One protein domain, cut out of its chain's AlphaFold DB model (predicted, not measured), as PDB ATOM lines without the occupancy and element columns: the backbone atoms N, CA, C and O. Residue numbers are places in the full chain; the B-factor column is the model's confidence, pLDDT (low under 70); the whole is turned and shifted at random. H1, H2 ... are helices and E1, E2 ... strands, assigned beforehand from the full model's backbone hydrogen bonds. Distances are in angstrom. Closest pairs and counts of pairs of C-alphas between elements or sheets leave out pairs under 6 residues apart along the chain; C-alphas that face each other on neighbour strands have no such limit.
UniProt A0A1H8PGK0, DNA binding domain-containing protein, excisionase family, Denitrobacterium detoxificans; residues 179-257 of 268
ATOM      1  N   GLU A 179      89.310 -65.252 306.192       90.12
ATOM      2  CA  GLU A 179      88.913 -64.015 306.863       90.12
ATOM      3  C   GLU A 179      88.106 -63.159 305.887       90.12
ATOM      4  O   GLU A 179      88.400 -63.203 304.697       90.12
ATOM      5  N   PRO A 180      87.115 -62.369 306.314       91.62
ATOM      6  CA  PRO A 180      86.457 -61.397 305.440       91.62
ATOM      7  C   PRO A 180      87.456 -60.519 304.673       91.62
ATOM      8  O   PRO A 180      88.459 -60.091 305.240       91.62
ATOM      9  N   ALA A 181      87.206 -60.266 303.387       91.94
ATOM     10  CA  ALA A 181      88.067 -59.447 302.527       91.94
ATOM     11  C   ALA A 181      87.394 -58.131 302.171       91.94
ATOM     12  O   ALA A 181      86.207 -58.121 301.844       91.94
ATOM     13  N   TRP A 182      88.148 -57.036 302.226       92.06
ATOM     14  CA  TRP A 182      87.643 -55.698 301.937       92.06
ATOM     15  C   TRP A 182      88.607 -55.026 300.969       92.06
ATOM     16  O   TRP A 182      89.657 -54.540 301.370       92.06
ATOM     17  N   TYR A 183      88.254 -55.014 299.691       92.25
ATOM     18  CA  TYR A 183      89.052 -54.401 298.640       92.25
ATOM     19  C   TYR A 183      88.538 -52.994 298.368       92.25
ATOM     20  O   TYR A 183      87.432 -52.838 297.848       92.25
ATOM     21  N   VAL A 184      89.330 -51.979 298.697       90.56
ATOM     22  CA  VAL A 184      89.025 -50.579 298.377       90.56
ATOM     23  C   VAL A 184      89.785 -50.191 297.121       90.56
ATOM     24  O   VAL A 184      90.991 -50.418 297.027       90.56
ATOM     25  N   MET A 185      89.084 -49.638 296.133       89.25
ATOM     26  CA  MET A 185      89.720 -49.185 294.898       89.25
ATOM     27  C   MET A 185      90.465 -47.882 295.164       89.25
ATOM     28  O   MET A 185      89.871 -46.940 295.682       89.25
ATOM     29  N   LYS A 186      91.740 -47.807 294.763       85.94
ATOM     30  CA  LYS A 186      92.520 -46.560 294.861       85.94
ATOM     31  C   LYS A 186      91.908 -45.435 294.025       85.94
ATOM     32  O   LYS A 186      91.949 -44.278 294.419       85.94
ATOM     33  N   GLU A 187      91.314 -45.792 292.889       81.00
ATOM     34  CA  GLU A 187      90.623 -44.868 291.993       81.00
ATOM     35  C   GLU A 187      89.358 -45.541 291.428       81.00
ATOM     36  O   GLU A 187      89.375 -46.746 291.143       81.00
ATOM     37  N   PRO A 188      88.253 -44.803 291.218       73.62
ATOM     38  CA  PRO A 188      87.094 -45.333 290.504       73.62
ATOM     39  C   PRO A 188      87.482 -45.811 289.095       73.62
ATOM     40  O   PRO A 188      88.181 -45.104 288.375       73.62
ATOM     41  N   GLY A 189      87.025 -46.995 288.670       81.06
ATOM     42  CA  GLY A 189      87.382 -47.538 287.348       81.06
ATOM     43  C   GLY A 189      88.786 -48.140 287.255       81.06
ATOM     44  O   GLY A 189      89.202 -48.559 286.178       81.06
ATOM     45  N   ALA A 190      89.531 -48.217 288.362       81.50
ATOM     46  CA  ALA A 190      90.905 -48.715 288.378       81.50
ATOM     47  C   ALA A 190      91.063 -50.154 287.854       81.50
ATOM     48  O   ALA A 190      92.116 -50.494 287.295       81.50
ATOM     49  N   ILE A 191      90.048 -50.994 288.066       85.75
ATOM     50  CA  ILE A 191      90.100 -52.442 287.863       85.75
ATOM     51  C   ILE A 191      88.929 -52.878 286.999       85.75
ATOM     52  O   ILE A 191      87.785 -52.650 287.362       85.75
ATOM     53  N   SER A 192      89.213 -53.583 285.910       87.62
ATOM     54  CA  SER A 192      88.194 -54.258 285.112       87.62
ATOM     55  C   SER A 192      88.456 -55.760 285.160       87.62
ATOM     56  O   SER A 192      89.584 -56.207 284.936       87.62
ATOM     57  N   VAL A 193      87.426 -56.528 285.508       89.88
ATOM     58  CA  VAL A 193      87.446 -57.993 285.494       89.88
ATOM     59  C   VAL A 193      86.313 -58.418 284.574       89.88
ATOM     60  O   VAL A 193      85.156 -58.136 284.870       89.88
ATOM     61  N   GLU A 194      86.646 -59.035 283.441       87.31
ATOM     62  CA  GLU A 194      85.701 -59.300 282.346       87.31
ATOM     63  C   GLU A 194      84.492 -60.122 282.813       87.31
ATOM     64  O   GLU A 194      83.350 -59.809 282.479       87.31
ATOM     65  N   GLU A 195      84.730 -61.118 283.665       90.38
ATOM     66  CA  GLU A 195      83.688 -61.964 284.243       90.38
ATOM     67  C   GLU A 195      82.800 -61.222 285.259       90.38
ATOM     68  O   GLU A 195      81.686 -61.664 285.549       90.38
ATOM     69  N   TYR A 196      83.267 -60.087 285.787       89.75
ATOM     70  CA  TYR A 196      82.595 -59.297 286.820       89.75
ATOM     71  C   TYR A 196      82.615 -57.798 286.471       89.75
ATOM     72  O   TYR A 196      83.280 -57.011 287.151       89.75
ATOM     73  N   PRO A 197      81.843 -57.353 285.462       87.06
ATOM     74  CA  PRO A 197      81.881 -55.970 284.970       87.06
ATOM     75  C   PRO A 197      81.506 -54.922 286.034       87.06
ATOM     76  O   PRO A 197      81.859 -53.752 285.916       87.06
ATOM     77  N   PHE A 198      80.826 -55.322 287.113       87.19
ATOM     78  CA  PHE A 198      80.518 -54.451 288.253       87.19
ATOM     79  C   PHE A 198      81.760 -54.022 289.048       87.19
ATOM     80  O   PHE A 198      81.707 -53.002 289.741       87.19
ATOM     81  N   ALA A 199      82.870 -54.764 288.955       89.94
ATOM     82  CA  ALA A 199      84.120 -54.435 289.636       89.94
ATOM     83  C   ALA A 199      84.650 -53.055 289.214       89.94
ATOM     84  O   ALA A 199      85.064 -52.278 290.068       89.94
ATOM     85  N   GLU A 200      84.527 -52.715 287.928       90.12
ATOM     86  CA  GLU A 200      84.978 -51.436 287.364       90.12
ATOM     87  C   GLU A 200      84.232 -50.236 287.942       90.12
ATOM     88  O   GLU A 200      84.804 -49.176 288.186       90.12
ATOM     89  N   TYR A 201      82.951 -50.412 288.241       88.00
ATOM     90  CA  TYR A 201      82.126 -49.346 288.794       88.00
ATOM     91  C   TYR A 201      82.151 -49.300 290.318       88.00
ATOM     92  O   TYR A 201      81.528 -48.409 290.891       88.00
ATOM     93  N   SER A 202      82.823 -50.238 290.982       91.00
ATOM     94  CA  SER A 202      82.852 -50.321 292.441       91.00
ATOM     95  C   SER A 202      83.919 -49.397 293.024       91.00
ATOM     96  O   SER A 202      85.008 -49.275 292.480       91.00
ATOM     97  N   THR A 203      83.620 -48.760 294.154       91.56
ATOM     98  CA  THR A 203      84.633 -48.124 295.016       91.56
ATOM     99  C   THR A 203      85.142 -49.102 296.072       91.56
ATOM    100  O   THR A 203      86.228 -48.925 296.614       91.56
ATOM    101  N   MET A 204      84.357 -50.141 296.377       92.25
ATOM    102  CA  MET A 204      84.696 -51.171 297.352       92.25
ATOM    103  C   MET A 204      84.067 -52.517 296.974       92.25
ATOM    104  O   MET A 204      82.932 -52.562 296.497       92.25
ATOM    105  N   ILE A 205      84.786 -53.609 297.227       94.12
ATOM    106  CA  ILE A 205      84.287 -54.984 297.116       94.12
ATOM    107  C   ILE A 205      84.500 -55.690 298.456       94.12
ATOM    108  O   ILE A 205      85.631 -55.771 298.932       94.12
ATOM    109  N   LEU A 206      83.427 -56.210 299.054       94.75
ATOM    110  CA  LEU A 206      83.486 -57.000 300.286       94.75
ATOM    111  C   LEU A 206      83.210 -58.467 299.984       94.75
ATOM    112  O   LEU A 206      82.305 -58.769 299.207       94.75
ATOM    113  N   ILE A 207      83.955 -59.371 300.612       95.94
ATOM    114  CA  ILE A 207      83.798 -60.813 300.425       95.94
ATOM    115  C   ILE A 207      83.755 -61.503 301.781       95.94
ATOM    116  O   ILE A 207      84.768 -61.582 302.481       95.94
ATOM    117  N   ASP A 208      82.604 -62.082 302.103       95.44
ATOM    118  CA  ASP A 208      82.378 -62.845 303.325       95.44
ATOM    119  C   ASP A 208      82.138 -64.317 302.997       95.44
ATOM    120  O   ASP A 208      81.365 -64.643 302.099       95.44
ATOM    121  N   GLN A 209      82.783 -65.221 303.733       96.44
ATOM    122  CA  GLN A 209      82.467 -66.645 303.647       96.44
ATOM    123  C   GLN A 209      81.198 -66.933 304.449       96.44
ATOM    124  O   GLN A 209      81.082 -66.497 305.600       96.44
ATOM    125  N   ASP A 210      80.285 -67.711 303.875       96.94
ATOM    126  CA  ASP A 210      79.078 -68.128 304.575       96.94
ATOM    127  C   ASP A 210      79.417 -68.944 305.843       96.94
ATOM    128  O   ASP A 210      80.418 -69.679 305.936       96.94
ATOM    129  N   LYS A 211      78.602 -68.761 306.885       94.00
ATOM    130  CA  LYS A 211      78.860 -69.373 308.193       94.00
ATOM    131  C   LYS A 211      78.575 -70.872 308.181       94.00
ATOM    132  O   LYS A 211      79.357 -71.613 308.785       94.00
ATOM    133  N   ASP A 212      77.542 -71.289 307.456       95.75
ATOM    134  CA  ASP A 212      77.020 -72.655 307.440       95.75
ATOM    135  C   ASP A 212      77.593 -73.472 306.269       95.75
ATOM    136  O   ASP A 212      77.828 -74.675 306.394       95.75
ATOM    137  N   ASN A 213      77.901 -72.817 305.148       95.69
ATOM    138  CA  ASN A 213      78.487 -73.409 303.955       95.69
ATOM    139  C   ASN A 213      79.857 -72.794 303.630       95.69
ATOM    140  O   ASN A 213      79.977 -71.773 302.959       95.69
ATOM    141  N   LYS A 214      80.932 -73.487 304.019       93.44
ATOM    142  CA  LYS A 214      82.316 -73.017 303.826       93.44
ATOM    143  C   LYS A 214      82.779 -72.916 302.371       93.44
ATOM    144  O   LYS A 214      83.876 -72.399 302.141       93.44
ATOM    145  N   ASP A 215      82.000 -73.386 301.405       95.50
ATOM    146  CA  ASP A 215      82.312 -73.243 299.982       95.50
ATOM    147  C   ASP A 215      81.500 -72.146 299.282       95.50
ATOM    148  O   ASP A 215      81.730 -71.909 298.095       95.50
ATOM    149  N   LEU A 216      80.623 -71.454 300.018       97.69
ATOM    150  CA  LEU A 216      79.823 -70.324 299.556       97.69
ATOM    151  C   LEU A 216      80.378 -69.000 300.095       97.69
ATOM    152  O   LEU A 216      80.760 -68.896 301.262       97.69
ATOM    153  N   PHE A 217      80.414 -67.986 299.234       98.12
ATOM    154  CA  PHE A 217      80.903 -66.651 299.549       98.12
ATOM    155  C   PHE A 217      79.923 -65.597 299.049       98.12
ATOM    156  O   PHE A 217      79.485 -65.659 297.903       98.12
ATOM    157  N   HIS A 218      79.645 -64.602 299.884       97.50
ATOM    158  CA  HIS A 218      78.823 -63.448 299.547       97.50
ATOM    159  C   HIS A 218      79.726 -62.286 299.142       97.50
ATOM    160  O   HIS A 218      80.451 -61.724 299.967       97.50
ATOM    161  N   VAL A 219      79.681 -61.927 297.862       97.19
ATOM    162  CA  VAL A 219      80.481 -60.856 297.267       97.19
ATOM    163  C   VAL A 219      79.607 -59.630 297.067       97.19
ATOM    164  O   VAL A 219      78.619 -59.677 296.337       97.19
ATOM    165  N   ARG A 220      79.975 -58.516 297.695       95.94
ATOM    166  CA  ARG A 220      79.251 -57.244 297.630       95.94
ATOM    167  C   ARG A 220      80.078 -56.203 296.896       95.94
ATOM    168  O   ARG A 220      81.147 -55.829 297.361       95.94
ATOM    169  N   PHE A 221      79.552 -55.708 295.787       94.25
ATOM    170  CA  PHE A 221      80.117 -54.639 294.968       94.25
ATOM    171  C   PHE A 221      79.416 -53.329 295.321       94.25
ATOM    172  O   PHE A 221      78.201 -53.204 295.145       94.25
ATOM    173  N   VAL A 222      80.165 -52.360 295.843       92.75
ATOM    174  CA  VAL A 222      79.623 -51.119 296.401       92.75
ATOM    175  C   VAL A 222      80.239 -49.917 295.700       92.75
ATOM    176  O   VAL A 222      81.455 -49.823 295.564       92.75
ATOM    177  N   ASN A 223      79.398 -48.960 295.308       91.25
ATOM    178  CA  ASN A 223      79.810 -47.597 294.983       91.25
ATOM    179  C   ASN A 223      78.910 -46.628 295.747       91.25
ATOM    180  O   ASN A 223      77.716 -46.525 295.450       91.25
ATOM    181  N   LYS A 224      79.477 -45.944 296.745       82.44
ATOM    182  CA  LYS A 224      78.717 -45.034 297.614       82.44
ATOM    183  C   LYS A 224      78.209 -43.815 296.841       82.44
ATOM    184  O   LYS A 224      77.025 -43.496 296.946       82.44
ATOM    185  N   ASP A 225      79.048 -43.221 295.998       85.19
ATOM    186  CA  ASP A 225      78.727 -42.008 295.233       85.19
ATOM    187  C   ASP A 225      77.556 -42.236 294.275       85.19
ATOM    188  O   ASP A 225      76.639 -41.422 294.162       85.19
ATOM    189  N   LYS A 226      77.553 -43.397 293.614       85.12
ATOM    190  CA  LYS A 226      76.513 -43.795 292.658       85.12
ATOM    191  C   LYS A 226      75.366 -44.577 293.296       85.12
ATOM    192  O   LYS A 226      74.478 -45.022 292.573       85.12
ATOM    193  N   LYS A 227      75.377 -44.768 294.623       87.50
ATOM    194  CA  LYS A 227      74.413 -45.602 295.366       87.50
ATOM    195  C   LYS A 227      74.237 -46.999 294.753       87.50
ATOM    196  O   LYS A 227      73.146 -47.566 294.774       87.50
ATOM    197  N   MET A 228      75.308 -47.544 294.181       87.50
ATOM    198  CA  MET A 228      75.308 -48.876 293.587       87.50
ATOM    199  C   MET A 228      75.606 -49.906 294.671       87.50
ATOM    200  O   MET A 228      76.575 -49.767 295.419       87.50
ATOM    201  N   HIS A 229      74.799 -50.959 294.703       92.12
ATOM    202  CA  HIS A 229      75.013 -52.109 295.564       92.12
ATOM    203  C   HIS A 229      74.584 -53.374 294.821       92.12
ATOM    204  O   HIS A 229      73.396 -53.551 294.552       92.12
ATOM    205  N   GLN A 230      75.542 -54.236 294.486       92.94
ATOM    206  CA  GLN A 230      75.285 -55.532 293.858       92.94
ATOM    207  C   GLN A 230      75.842 -56.659 294.712       92.94
ATOM    208  O   GLN A 230      76.906 -56.519 295.310       92.94
ATOM    209  N   VAL A 231      75.120 -57.777 294.758       94.69
ATOM    210  CA  VAL A 231      75.503 -58.961 295.533       94.69
ATOM    211  C   VAL A 231      75.549 -60.170 294.615       94.69
ATOM    212  O   VAL A 231      74.620 -60.383 293.838       94.69
ATOM    213  N   LEU A 232      76.621 -60.950 294.716       95.69
ATOM    214  CA  LEU A 232      76.778 -62.231 294.043       95.69
ATOM    215  C   LEU A 232      77.185 -63.298 295.051       95.69
ATOM    216  O   LEU A 232      78.054 -63.068 295.889       95.69
ATOM    217  N   ASP A 233      76.600 -64.477 294.897       97.44
ATOM    218  CA  ASP A 233      76.998 -65.665 295.633       97.44
ATOM    219  C   ASP A 233      77.951 -66.480 294.761       97.44
ATOM    220  O   ASP A 233      77.573 -66.962 293.691       97.44
ATOM    221  N   LEU A 234      79.203 -66.600 295.198       97.50
ATOM    222  CA  LEU A 234      80.255 -67.300 294.467       97.50
ATOM    223  C   LEU A 234      80.692 -68.563 295.204       97.50
ATOM    224  O   LEU A 234      80.771 -68.610 296.434       97.50
ATOM    225  N   GLY A 235      81.024 -69.594 294.428       97.75
ATOM    226  CA  GLY A 235      81.734 -70.755 294.943       97.75
ATOM    227  C   GLY A 235      83.216 -70.443 295.156       97.75
ATOM    228  O   GLY A 235      83.786 -69.588 294.478       97.75
ATOM    229  N   ARG A 236      83.882 -71.207 296.029       96.06
ATOM    230  CA  ARG A 236      85.317 -71.047 296.353       96.06
ATOM    231  C   ARG A 236      86.222 -70.756 295.149       96.06
ATOM    232  O   ARG A 236      87.057 -69.864 295.217       96.06
ATOM    233  N   LYS A 237      86.097 -71.528 294.064       95.62
ATOM    234  CA  LYS A 237      86.976 -71.397 292.887       95.62
ATOM    235  C   LYS A 237      86.835 -70.028 292.215       95.62
ATOM    236  O   LYS A 237      87.843 -69.459 291.800       95.62
ATOM    237  N   ASP A 238      85.609 -69.534 292.118       96.75
ATOM    238  CA  ASP A 238      85.293 -68.269 291.460       96.75
ATOM    239  C   ASP A 238      85.707 -67.096 292.354       96.75
ATOM    240  O   ASP A 238      86.329 -66.151 291.874       96.75
ATOM    241  N   THR A 239      85.522 -67.220 293.673       96.62
ATOM    242  CA  THR A 239      86.059 -66.269 294.660       96.62
ATOM    243  C   THR A 239      87.587 -66.176 294.594       96.62
ATOM    244  O   THR A 239      88.130 -65.083 294.463       96.62
ATOM    245  N   GLU A 240      88.297 -67.314 294.597       96.25
ATOM    246  CA  GLU A 240      89.765 -67.348 294.468       96.25
ATOM    247  C   GLU A 240      90.246 -66.732 293.137       96.25
ATOM    248  O   GLU A 240      91.348 -66.182 293.058       96.25
ATOM    249  N   ALA A 241      89.461 -66.854 292.060       95.75
ATOM    250  CA  ALA A 241      89.773 -66.243 290.771       95.75
ATOM    251  C   ALA A 241      89.570 -64.722 290.794       95.75
ATOM    252  O   ALA A 241      90.466 -64.002 290.347       95.75
ATOM    253  N   LEU A 242      88.454 -64.256 291.363       96.00
ATOM    254  CA  LEU A 242      88.151 -62.841 291.547       96.00
ATOM    255  C   LEU A 242      89.209 -62.158 292.418       96.00
ATOM    256  O   LEU A 242      89.838 -61.212 291.956       96.00
ATOM    257  N   GLU A 243      89.472 -62.656 293.631       95.69
ATOM    258  CA  GLU A 243      90.467 -62.058 294.536       95.69
ATOM    259  C   GLU A 243      91.841 -61.967 293.869       95.69
ATOM    260  O   GLU A 243      92.476 -60.914 293.885       95.69
ATOM    261  N   ARG A 244      92.275 -63.034 293.186       95.19
ATOM    262  CA  ARG A 244      93.545 -63.030 292.449       95.19
ATOM    263  C   ARG A 244      93.576 -61.970 291.343       95.19
ATOM    264  O   ARG A 244      94.636 -61.391 291.113       95.19
ATOM    265  N   ALA A 245      92.465 -61.745 290.641       94.62
ATOM    266  CA  ALA A 245      92.370 -60.713 289.612       94.62
ATOM    267  C   ALA A 245      92.442 -59.303 290.216       94.62
ATOM    268  O   ALA A 245      93.177 -58.467 289.694       94.62
ATOM    269  N   LEU A 246      91.755 -59.065 291.340       94.44
ATOM    270  CA  LEU A 246      91.768 -57.781 292.048       94.44
ATOM    271  C   LEU A 246      93.191 -57.400 292.480       94.44
ATOM    272  O   LEU A 246      93.707 -56.354 292.077       94.44
ATOM    273  N   ILE A 247      93.858 -58.288 293.219       94.56
ATOM    274  CA  ILE A 247      95.170 -57.998 293.815       94.56
ATOM    275  C   ILE A 247      96.280 -57.901 292.761       94.56
ATOM    276  O   ILE A 247      97.204 -57.101 292.895       94.56
ATOM    277  N   ALA A 248      96.165 -58.643 291.647       94.69
ATOM    278  CA  ALA A 248      97.152 -58.616 290.566       94.69
ATOM    279  C   ALA A 248      97.381 -57.205 290.009       94.69
ATOM    280  O   ALA A 248      98.484 -56.911 289.556       94.69
ATOM    281  N   THR A 249      96.364 -56.341 290.054       91.56
ATOM    282  CA  THR A 249      96.452 -54.968 289.548       91.56
ATOM    283  C   THR A 249      97.322 -54.053 290.410       91.56
ATOM    284  O   THR A 249      97.821 -53.051 289.903       91.56
ATOM    285  N   GLY A 250      97.477 -54.349 291.707       90.00
ATOM    286  CA  GLY A 250      98.085 -53.435 292.679       90.00
ATOM    287  C   GLY A 250      97.290 -52.142 292.923       90.00
ATOM    288  O   GLY A 250      97.829 -51.207 293.519       90.00
ATOM    289  N   LYS A 251      96.034 -52.074 292.456       91.25
ATOM    290  CA  LYS A 251      95.155 -50.896 292.551       91.25
ATOM    291  C   LYS A 251      94.056 -51.025 293.609       91.25
ATOM    292  O   LYS A 251      93.183 -50.163 293.693       91.25
ATOM    293  N   THR A 252      94.103 -52.084 294.412       89.94
ATOM    294  CA  THR A 252      93.303 -52.219 295.631       89.94
ATOM    295  C   THR A 252      94.169 -52.006 296.861       89.94
ATOM    296  O   THR A 252      95.344 -52.372 296.840       89.94
ATOM    297  N   THR A 253      93.572 -51.513 297.938       86.69
ATOM    298  CA  THR A 253      94.105 -51.647 299.303       86.69
ATOM    299  C   THR A 253      93.177 -52.548 300.114       86.69
ATOM    300  O   THR A 253      92.015 -52.749 299.731       86.69
ATOM    301  N   GLN A 254      93.673 -53.121 301.209       82.88
ATOM    302  CA  GLN A 254      92.785 -53.683 302.222       82.88
ATOM    303  C   GLN A 254      92.181 -52.558 303.072       82.88
ATOM    304  O   GLN A 254      92.874 -51.626 303.475       82.88
ATOM    305  N   ALA A 255      90.870 -52.614 303.335       58.69
ATOM    306  CA  ALA A 255      90.232 -51.653 304.232       58.69
ATOM    307  C   ALA A 255      90.752 -51.859 305.660       58.69
ATOM    308  O   ALA A 255      90.365 -52.801 306.347       58.69
ATOM    309  N   GLY A 256      91.632 -50.964 306.081       50.34
ATOM    310  CA  GLY A 256      92.243 -50.990 307.398       50.34
ATOM    311  C   GLY A 256      93.248 -49.862 307.516       50.34
ATOM    312  O   GLY A 256      94.425 -50.124 307.723       50.34
ATOM    313  N   ARG A 257      92.803 -48.607 307.354       44.59
ATOM    314  CA  ARG A 257      93.615 -47.479 307.816       44.59
ATOM    315  C   ARG A 257      93.754 -47.636 309.321       44.59
ATOM    316  O   ARG A 257      92.794 -47.425 310.060       44.59
TER     317      ARG A 257
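AT A GLANCE: This is residues 179 to 257 of the 268 residues of the protein "DNA binding domain-containing protein, excisionase family" of Denitrobacterium detoxificans (UniProt A0A1H8PGK0). A twisted sheet of five strands has the helix H2 packed along one face and the short H1 on that same face near the sheet's other end, with no named helix on the opposite face. E2, E3 and E4 form a meander, each strand the antiparallel neighbour of the one before, while E1 and the short E5 extend the sheet beyond E2. The 79 printed residues hold, along the chain, E1 H1 E2 E3 E4 H2 E5; the sheet's order is E4 E3 E2 E1 E5, all antiparallel, and the class is mixed, helices and strands. The whole is compact, with a radius of gyration of the C-alphas of 11.8 A, and its C-alphas span 34 by 28 by 26 A.

HOW THE PARTS SIT: Start at E1, residues 181 to 185, and look across to E2, residues 204 to 209: N 183 and O 205 are 2.8 A apart, within hydrogen-bond range. Between them comes H1, residues 198 to 201, on the sheet at a height of 7.1 A; it lies over none of the strands, but only just, with 2 C-alphas falling on E3, residues 216 to 223. The closest C-alphas of H1 and E3 are those of Ala 199 and Phe 221, 6.7 A apart. E2 and E3 form a hairpin, with N 220 and O 206 at 2.8 A. E3 forms the next hairpin with E4, residues 228 to 235, where N 219 and O 232 are 2.8 A apart. Then find H2, residues 236 to 248, on the same face as H1 at a height of 9.1 A, over E3 and E2. On the local plane it stands at 28 degrees to E3, only just along the strands. The closest C-alphas of H2 and E3 are those of Leu 216 and Arg 236, at 6.4 A. Every O i to N i+4 pair in H2 is within hydrogen-bond range; H1 is too short for one. Last, E5, residues 252 to 254, is an edge strand beside E1, with N 253 and O 184 at 2.9 A.

IN THESE COORDINATES: Find C-alpha 181 at (88.067, -59.447, 302.527), where E1 begins and runs 12.9 A. E2 measures 16.9 A, E3 23.2 A and E4 22.8 A. From C-alpha 236 at (85.317, -71.047, 296.353), H2 runs 18.1 A. E5 ends at C-alpha 254, (92.785, -53.683, 302.222).

THE WHOLE: The C-alphas farthest apart are those of Glu 187 and Asp 212, 34.6 A. The printed part has no cut; the link from E1 to H1, residues 186 to 197, is long. The model's mean pLDDT over the printed part is 90.2, and residues 255 to 257 are under 70.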